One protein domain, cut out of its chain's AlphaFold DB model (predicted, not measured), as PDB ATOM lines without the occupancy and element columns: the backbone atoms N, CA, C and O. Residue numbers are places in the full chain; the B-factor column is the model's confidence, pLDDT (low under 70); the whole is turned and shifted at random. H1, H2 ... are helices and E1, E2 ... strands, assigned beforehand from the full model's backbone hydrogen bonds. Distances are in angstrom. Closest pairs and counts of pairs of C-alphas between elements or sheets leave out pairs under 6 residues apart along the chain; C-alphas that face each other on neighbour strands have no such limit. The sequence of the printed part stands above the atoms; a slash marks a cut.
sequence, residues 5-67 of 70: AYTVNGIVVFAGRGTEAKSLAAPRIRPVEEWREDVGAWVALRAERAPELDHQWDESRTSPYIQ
ATOM      1  N   ALA A   5     214.504 230.691 233.166       97.38
ATOM      2  CA  ALA A   5     214.676 229.491 233.973       97.38
ATOM      3  C   ALA A   5     215.728 229.679 235.083       97.38
ATOM      4  O   ALA A   5     216.850 230.148 234.854       97.38
ATOM      5  N   TYR A   6     215.371 229.282 236.295       97.94
ATOM      6  CA  TYR A   6     216.249 229.237 237.451       97.94
ATOM      7  C   TYR A   6     216.162 227.869 238.113       97.94
ATOM      8  O   TYR A   6     215.071 227.324 238.248       97.94
ATOM      9  N   THR A   7     217.289 227.356 238.588       96.88
ATOM     10  CA  THR A   7     217.344 226.131 239.381       96.88
ATOM     11  C   THR A   7     217.490 226.496 240.852       96.88
ATOM     12  O   THR A   7     218.365 227.277 241.228       96.88
ATOM     13  N   VAL A   8     216.622 225.942 241.694       96.06
ATOM     14  CA  VAL A   8     216.620 226.144 243.146       96.06
ATOM     15  C   VAL A   8     216.598 224.769 243.804       96.06
ATOM     16  O   VAL A   8     215.563 224.110 243.817       96.06
ATOM     17  N   ASN A   9     217.741 224.313 244.325       93.69
ATOM     18  CA  ASN A   9     217.884 222.980 244.934       93.69
ATOM     19  C   ASN A   9     217.331 221.839 244.047       93.69
ATOM     20  O   ASN A   9     216.563 220.996 244.503       93.69
ATOM     21  N   GLY A  10     217.656 221.871 242.750       91.62
ATOM     22  CA  GLY A  10     217.183 220.896 241.757       91.62
ATOM     23  C   GLY A  10     215.781 221.153 241.185       91.62
ATOM     24  O   GLY A  10     215.410 220.510 240.208       91.62
ATOM     25  N   ILE A  11     215.015 222.106 241.726       94.94
ATOM     26  CA  ILE A  11     213.706 222.501 241.186       94.94
ATOM     27  C   ILE A  11     213.899 223.562 240.101       94.94
ATOM     28  O   ILE A  11     214.534 224.587 240.353       94.94
ATOM     29  N   VAL A  12     213.304 223.357 238.925       96.69
ATOM     30  CA  VAL A  12     213.302 224.350 237.842       96.69
ATOM     31  C   VAL A  12     212.117 225.299 238.009       96.69
ATOM     32  O   VAL A  12     210.964 224.882 238.137       96.69
ATOM     33  N   VAL A  13     212.399 226.599 238.001       97.19
ATOM     34  CA  VAL A  13     211.418 227.668 238.171       97.19
ATOM     35  C   VAL A  13     211.587 228.706 237.075       97.19
ATOM     36  O   VAL A  13     212.668 229.264 236.899       97.19
ATOM     37  N   PHE A  14     210.506 229.035 236.381       97.38
ATOM     38  CA  PHE A  14     210.477 230.163 235.460       97.38
ATOM     39  C   PHE A  14     210.037 231.411 236.211       97.38
ATOM     40  O   PHE A  14     208.934 231.452 236.749       97.38
ATOM     41  N   ALA A  15     210.889 232.432 236.266       97.06
ATOM     42  CA  ALA A  15     210.619 233.676 236.985       97.06
ATOM     43  C   ALA A  15     211.266 234.888 236.297       97.06
ATOM     44  O   ALA A  15     212.107 234.737 235.409       97.06
ATOM     45  N   GLY A  16     210.909 236.109 236.711       95.25
ATOM     46  CA  GLY A  16     211.569 237.319 236.209       95.25
ATOM     47  C   GLY A  16     212.994 237.490 236.753       95.25
ATOM     48  O   GLY A  16     213.858 238.066 236.088       95.25
ATOM     49  N   ARG A  17     213.249 236.971 237.960       95.44
ATOM     50  CA  ARG A  17     214.528 237.063 238.682       95.44
ATOM     51  C   ARG A  17     214.692 235.929 239.692       95.44
ATOM     52  O   ARG A  17     213.713 235.344 240.146       95.44
ATOM     53  N   GLY A  18     215.932 235.694 240.121       95.25
ATOM     54  CA  GLY A  18     216.265 234.609 241.051       95.25
ATOM     55  C   GLY A  18     215.546 234.694 242.403       95.25
ATOM     56  O   GLY A  18     215.133 233.673 242.938       95.25
ATOM     57  N   THR A  19     215.315 235.895 242.944       94.75
ATOM     58  CA  THR A  19     214.591 236.054 244.218       94.75
ATOM     59  C   THR A  19     213.151 235.546 244.136       94.75
ATOM     60  O   THR A  19     212.680 234.910 245.069       94.75
ATOM     61  N   GLU A  20     212.462 235.777 243.014       95.50
ATOM     62  CA  GLU A  20     211.107 235.254 242.791       95.50
ATOM     63  C   GLU A  20     211.115 233.735 242.642       95.50
ATOM     64  O   GLU A  20     210.293 233.062 243.259       95.50
ATOM     65  N   ALA A  21     212.082 233.197 241.891       96.50
ATOM     66  CA  ALA A  21     212.254 231.755 241.756       96.50
ATOM     67  C   ALA A  21     212.466 231.080 243.120       96.50
ATOM     68  O   ALA A  21     211.798 230.099 243.444       96.50
ATOM     69  N   LYS A  22     213.343 231.655 243.950       95.75
ATOM     70  CA  LYS A  22     213.607 231.190 245.313       95.75
ATOM     71  C   LYS A  22     212.349 231.219 246.177       95.75
ATOM     72  O   LYS A  22     212.041 230.216 246.810       95.75
ATOM     73  N   SER A  23     211.629 232.342 246.207       94.38
ATOM     74  CA  SER A  23     210.412 232.474 247.018       94.38
ATOM     75  C   SER A  23     209.336 231.465 246.624       94.38
ATOM     76  O   SER A  23     208.620 230.978 247.493       94.38
ATOM     77  N   LEU A  24     209.241 231.125 245.335       95.19
ATOM     78  CA  LEU A  24     208.276 230.144 244.846       95.19
ATOM     79  C   LEU A  24     208.695 228.697 245.148       95.19
ATOM     80  O   LEU A  24     207.854 227.883 245.517       95.19
ATOM     81  N   ALA A  25     209.985 228.372 245.013       94.94
ATOM     82  CA  ALA A  25     210.503 227.025 245.264       94.94
ATOM     83  C   ALA A  25     210.681 226.697 246.753       94.94
ATOM     84  O   ALA A  25     210.521 225.539 247.132       94.94
ATOM     85  N   ALA A  26     210.999 227.679 247.605       93.69
ATOM     86  CA  ALA A  26     211.321 227.435 249.013       93.69
ATOM     87  C   ALA A  26     210.238 226.625 249.762       93.69
ATOM     88  O   ALA A  26     210.617 225.656 250.420       93.69
ATOM     89  N   PRO A  27     208.923 226.901 249.608       91.88
ATOM     90  CA  PRO A  27     207.867 226.090 250.220       91.88
ATOM     91  C   PRO A  27     207.762 224.651 249.691       91.88
ATOM     92  O   PRO A  27     207.232 223.791 250.385       91.88
ATOM     93  N   ARG A  28     208.236 224.366 248.465       91.69
ATOM     94  CA  ARG A  28     208.281 222.997 247.909       91.69
ATOM     95  C   ARG A  28     209.470 222.197 248.423       91.69
ATOM     96  O   ARG A  28     209.393 220.977 248.473       91.69
ATOM     97  N   ILE A  29     210.557 222.879 248.771       92.06
ATOM     98  CA  ILE A  29     211.744 222.253 249.358       92.06
ATOM     99  C   ILE A  29     211.464 221.882 250.811       92.06
ATOM    100  O   ILE A  29     211.844 220.803 251.256       92.06
ATOM    101  N   ARG A  30     210.819 222.792 251.546       91.56
ATOM    102  CA  ARG A  30     210.552 222.648 252.973       91.56
ATOM    103  C   ARG A  30     209.413 223.593 253.405       91.56
ATOM    104  O   ARG A  30     209.347 224.711 252.884       91.56
ATOM    105  N   PRO A  31     208.540 223.188 254.346       90.75
ATOM    106  CA  PRO A  31     207.506 224.047 254.923       90.75
ATOM    107  C   PRO A  31     208.049 225.355 255.508       90.75
ATOM    108  O   PRO A  31     209.194 225.443 255.949       90.75
ATOM    109  N   VAL A  32     207.205 226.388 255.543       86.75
ATOM    110  CA  VAL A  32     207.584 227.726 256.034       86.75
ATOM    111  C   VAL A  32     207.992 227.695 257.507       86.75
ATOM    112  O   VAL A  32     208.885 228.440 257.906       86.75
ATOM    113  N   GLU A  33     207.366 226.836 258.306       89.50
ATOM    114  CA  GLU A  33     207.628 226.667 259.734       89.50
ATOM    115  C   GLU A  33     209.085 226.258 259.984       89.50
ATOM    116  O   GLU A  33     209.771 226.905 260.769       89.50
ATOM    117  N   GLU A  34     209.598 225.282 259.236       89.25
ATOM    118  CA  GLU A  34     210.987 224.822 259.366       89.25
ATOM    119  C   GLU A  34     212.002 225.887 258.904       89.25
ATOM    120  O   GLU A  34     213.112 225.970 259.425       89.25
ATOM    121  N   TRP A  35     211.637 226.752 257.951       89.06
ATOM    122  CA  TRP A  35     212.496 227.877 257.552       89.06
ATOM    123  C   TRP A  35     212.591 228.974 258.611       89.06
ATOM    124  O   TRP A  35     213.572 229.714 258.632       89.06
ATOM    125  N   ARG A  36     211.582 229.108 259.480       86.75
ATOM    126  CA  ARG A  36     211.645 230.046 260.612       86.75
ATOM    127  C   ARG A  36     212.631 229.571 261.670       86.75
ATOM    128  O   ARG A  36     213.267 230.404 262.308       86.75
ATOM    129  N   GLU A  37     212.752 228.259 261.835       91.62
ATOM    130  CA  GLU A  37     213.699 227.640 262.763       91.62
ATOM    131  C   GLU A  37     215.130 227.650 262.207       91.62
ATOM    132  O   GLU A  37     216.078 227.842 262.966       91.62
ATOM    133  N   ASP A  38     215.292 227.541 260.882       90.75
ATOM    134  CA  ASP A  38     216.587 227.602 260.194       90.75
ATOM    135  C   ASP A  38     216.607 228.653 259.069       90.75
ATOM    136  O   ASP A  38     216.653 228.367 257.863       90.75
ATOM    137  N   VAL A  39     216.595 229.923 259.484       87.06
ATOM    138  CA  VAL A  39     216.676 231.075 258.569       87.06
ATOM    139  C   VAL A  39     217.997 231.071 257.794       87.06
ATOM    140  O   VAL A  39     218.043 231.524 256.649       87.06
ATOM    141  N   GLY A  40     219.071 230.540 258.389       90.44
ATOM    142  CA  GLY A  40     220.384 230.435 257.755       90.44
ATOM    143  C   GLY A  40     220.334 229.567 256.502       90.44
ATOM    144  O   GLY A  40     220.763 230.011 255.433       90.44
ATOM    145  N   ALA A  41     219.731 228.380 256.600       87.50
ATOM    146  CA  ALA A  41     219.508 227.518 255.448       87.50
ATOM    147  C   ALA A  41     218.594 228.179 254.403       87.50
ATOM    148  O   ALA A  41     218.864 228.074 253.203       87.50
ATOM    149  N   TRP A  42     217.562 228.925 254.827       87.75
ATOM    150  CA  TRP A  42     216.718 229.659 253.880       87.75
ATOM    151  C   TRP A  42     217.524 230.711 253.123       87.75
ATOM    152  O   TRP A  42     217.436 230.793 251.901       87.75
ATOM    153  N   VAL A  43     218.342 231.514 253.810       88.19
ATOM    154  CA  VAL A  43     219.201 232.533 253.184       88.19
ATOM    155  C   VAL A  43     220.218 231.886 252.243       88.19
ATOM    156  O   VAL A  43     220.395 232.384 251.130       88.19
ATOM    157  N   ALA A  44     220.808 230.757 252.644       90.75
ATOM    158  CA  ALA A  44     221.782 230.008 251.855       90.75
ATOM    159  C   ALA A  44     221.204 229.413 250.564       90.75
ATOM    160  O   ALA A  44     221.957 229.196 249.616       90.75
ATOM    161  N   LEU A  45     219.885 229.197 250.485       92.31
ATOM    162  CA  LEU A  45     219.233 228.731 249.267       92.31
ATOM    163  C   LEU A  45     219.471 229.717 248.112       92.31
ATOM    164  O   LEU A  45     219.111 230.899 248.194       92.31
ATOM    165  N   ARG A  46     220.065 229.226 247.021       94.31
ATOM    166  CA  ARG A  46     220.381 230.011 245.822       94.31
ATOM    167  C   ARG A  46     219.448 229.648 244.679       94.31
ATOM    168  O   ARG A  46     219.112 228.487 244.484       94.31
ATOM    169  N   ALA A  47     219.058 230.672 243.929       96.56
ATOM    170  CA  ALA A  47     218.453 230.510 242.619       96.56
ATOM    171  C   ALA A  47     219.532 230.738 241.566       96.56
ATOM    172  O   ALA A  47     219.990 231.866 241.369       96.56
ATOM    173  N   GLU A  48     219.951 229.661 240.920       96.88
ATOM    174  CA  GLU A  48     220.975 229.681 239.886       96.88
ATOM    175  C   GLU A  48     220.324 229.863 238.523       96.88
ATOM    176  O   GLU A  48     219.258 229.319 238.257       96.88
ATOM    177  N   ARG A  49     220.924 230.678 237.658       97.00
ATOM    178  CA  ARG A  49     220.381 230.914 236.323       97.00
ATOM    179  C   ARG A  49     220.691 229.710 235.430       97.00
ATOM    180  O   ARG A  49     221.861 229.398 235.262       97.00
ATOM    181  N   ALA A  50     219.664 229.123 234.818       96.62
ATOM    182  CA  ALA A  50     219.777 227.974 233.913       96.62
ATOM    183  C   ALA A  50     219.356 228.359 232.477       96.62
ATOM    184  O   ALA A  50     218.239 228.044 232.054       96.62
ATOM    185  N   PRO A  51     220.158 229.153 231.737       96.00
ATOM    186  CA  PRO A  51     219.786 229.638 230.400       96.00
ATOM    187  C   PRO A  51     219.512 228.510 229.399       96.00
ATOM    188  O   PRO A  51     218.667 228.658 228.518       96.00
ATOM    189  N   GLU A  52     220.163 227.365 229.567       96.25
ATOM    190  CA  GLU A  52     219.962 226.161 228.773       96.25
ATOM    191  C   GLU A  52     218.521 225.636 228.819       96.25
ATOM    192  O   GLU A  52     218.102 224.986 227.868       96.25
ATOM    193  N   LEU A  53     217.729 225.973 229.846       95.44
ATOM    194  CA  LEU A  53     216.327 225.556 230.002       95.44
ATOM    195  C   LEU A  53     215.307 226.612 229.534       95.44
ATOM    196  O   LEU A  53     214.106 226.355 229.546       95.44
ATOM    197  N   ASP A  54     215.737 227.789 229.069       94.56
ATOM    198  CA  ASP A  54     214.823 228.874 228.652       94.56
ATOM    199  C   ASP A  54     213.899 228.517 227.483       94.56
ATOM    200  O   ASP A  54     212.906 229.209 227.236       94.56
ATOM    201  N   HIS A  55     214.264 227.493 226.716       92.69
ATOM    202  CA  HIS A  55     213.468 226.977 225.608       92.69
ATOM    203  C   HIS A  55     212.260 226.157 226.087       92.69
ATOM    204  O   HIS A  55     211.333 225.958 225.314       92.69
ATOM    205  N   GLN A  56     212.254 225.712 227.347       93.56
ATOM    206  CA  GLN A  56     211.138 224.986 227.970       93.56
ATOM    207  C   GLN A  56     210.108 225.943 228.592       93.56
ATOM    208  O   GLN A  56     209.176 225.513 229.272       93.56
ATOM    209  N   TRP A  57     210.286 227.253 228.391       91.50
ATOM    210  CA  TRP A  57     209.330 228.258 228.830       91.50
ATOM    211  C   TRP A  57     207.996 228.087 228.098       91.50
ATOM    212  O   TRP A  57     207.939 228.039 226.872       91.50
ATOM    213  N   ASP A  58     206.924 228.038 228.878       91.94
ATOM    214  CA  ASP A  58     205.550 228.016 228.410       91.94
ATOM    215  C   ASP A  58     205.094 229.456 228.156       91.94
ATOM    216  O   ASP A  58     204.886 230.239 229.090       91.94
ATOM    217  N   GLU A  59     204.938 229.805 226.880       90.75
ATOM    218  CA  GLU A  59     204.546 231.150 226.449       90.75
ATOM    219  C   GLU A  59     203.154 231.560 226.952       90.75
ATOM    220  O   GLU A  59     202.878 232.755 227.083       90.75
ATOM    221  N   SER A  60     202.287 230.594 227.283       92.00
ATOM    222  CA  SER A  60     200.962 230.866 227.850       92.00
ATOM    223  C   SER A  60     201.025 231.301 229.319       92.00
ATOM    224  O   SER A  60     200.082 231.906 229.837       92.00
ATOM    225  N   ARG A  61     202.148 231.044 230.004       91.25
ATOM    226  CA  ARG A  61     202.348 231.381 231.416       91.25
ATOM    227  C   ARG A  61     203.057 232.718 231.571       91.25
ATOM    228  O   ARG A  61     204.261 232.862 231.349       91.25
ATOM    229  N   THR A  62     202.299 233.703 232.044       89.69
ATOM    230  CA  THR A  62     202.780 235.077 232.253       89.69
ATOM    231  C   THR A  62     203.291 235.359 233.668       89.69
ATOM    232  O   THR A  62     203.927 236.390 233.881       89.69
ATOM    233  N   SER A  63     203.025 234.470 234.630       93.19
ATOM    234  CA  SER A  63     203.428 234.596 236.040       93.19
ATOM    235  C   SER A  63     204.441 233.518 236.422       93.19
ATOM    236  O   SER A  63     204.386 232.441 235.830       93.19
ATOM    237  N   PRO A  64     205.343 233.759 237.400       95.62
ATOM    238  CA  PRO A  64     206.339 232.773 237.800       95.62
ATOM    239  C   PRO A  64     205.736 231.422 238.178       95.62
ATOM    240  O   PRO A  64     204.720 231.365 238.872       95.62
ATOM    241  N   TYR A  65     206.371 230.337 237.740       96.25
ATOM    242  CA  TYR A  65     205.864 228.984 237.955       96.25
ATOM    243  C   TYR A  65     206.989 227.965 238.116       96.25
ATOM    244  O   TYR A  65     208.074 228.113 237.555       96.25
ATOM    245  N   ILE A  66     206.701 226.904 238.867       95.94
ATOM    246  CA  ILE A  66     207.558 225.722 238.956       95.94
ATOM    247  C   ILE A  66     207.260 224.836 237.751       95.94
ATOM    248  O   ILE A  66     206.093 224.585 237.440       95.94
ATOM    249  N   GLN A  67     208.308 224.394 237.067       93.88
ATOM    250  CA  GLN A  67     208.182 223.371 236.044       93.88
ATOM    251  C   GLN A  67     208.015 222.016 236.731       93.88
ATOM    252  O   GLN A  67     208.842 221.628 237.556       93.88
TER     253      GLN A  67
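What this domain is: This is residues 5 to 67 of the 70 residues of an uncharacterized protein of Oceanospirillaceae bacterium (UniProt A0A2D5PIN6). A small three-stranded sheet has the longest helix, H1, packed over one face; beyond it H2 and H3 make an arm that reaches one end of the long axis, and H4 sits at the other end. After H4 the printed part folds back, and residues 65 to 66 pair with residues 13 to 14 of E2, antiparallel. The 63 printed residues, with four named helices and three named strands in the order E1 E2 H1 H2 H3 E3 H4, are of mixed class; the antiparallel sheet runs E2 E1 E3. The whole is compact, radius of gyration of the C-alphas 11.9 A, spanning 37 by 19 by 16 A.

How they stand to each other: E1, residues 5 to 8, and E2, residues 11 to 15, form a hairpin, with N 6 and O 13 at 2.8 A. On the other side of E1 is E3, residues 47 to 49, with N 7 and O 48 at 2.8 A. H1, residues 18 to 29, and H4, residues 51 to 56, are on opposite faces, making three layers, helices on both faces of a sheet. H1 has a height over the sheet of 7.7 A; the closest C-alphas of H1 and E2, Ala 21 and Ala 15, are 5.4 A apart. Those of H4 and E1, Asp 54 and Ala 5, are also 5.4 A apart. H2, residues 32 to 37, and H3, residues 39 to 44, are close but not clearly touching, C-alphas of Trp 35 and Trp 42 being closest at 5.9 A. O i to N i+4 pairs are within hydrogen-bond range throughout H2 and H3, but in 6 of 8 in H1 and 0 of 2 in H4, where 2 of 3 O i to N i+3 pairs are.

Where its parts are: E1 begins at C-alpha 5 (214.676, 229.491, 233.973); H4, 10.1 A long, ends at C-alpha 56 (211.138, 224.986, 227.970). H1 is 15.6 A long and E2 12.3 A.

The domain as a whole: The C-alphas farthest apart, Glu 37 and Glu 59, are 37.6 A apart. Residues 36 to 41, of which 39 to 41 belong to H3, stand free. The printed part has no cut, the links between named elements are tight, and no printed residue is under 70 in pLDDT.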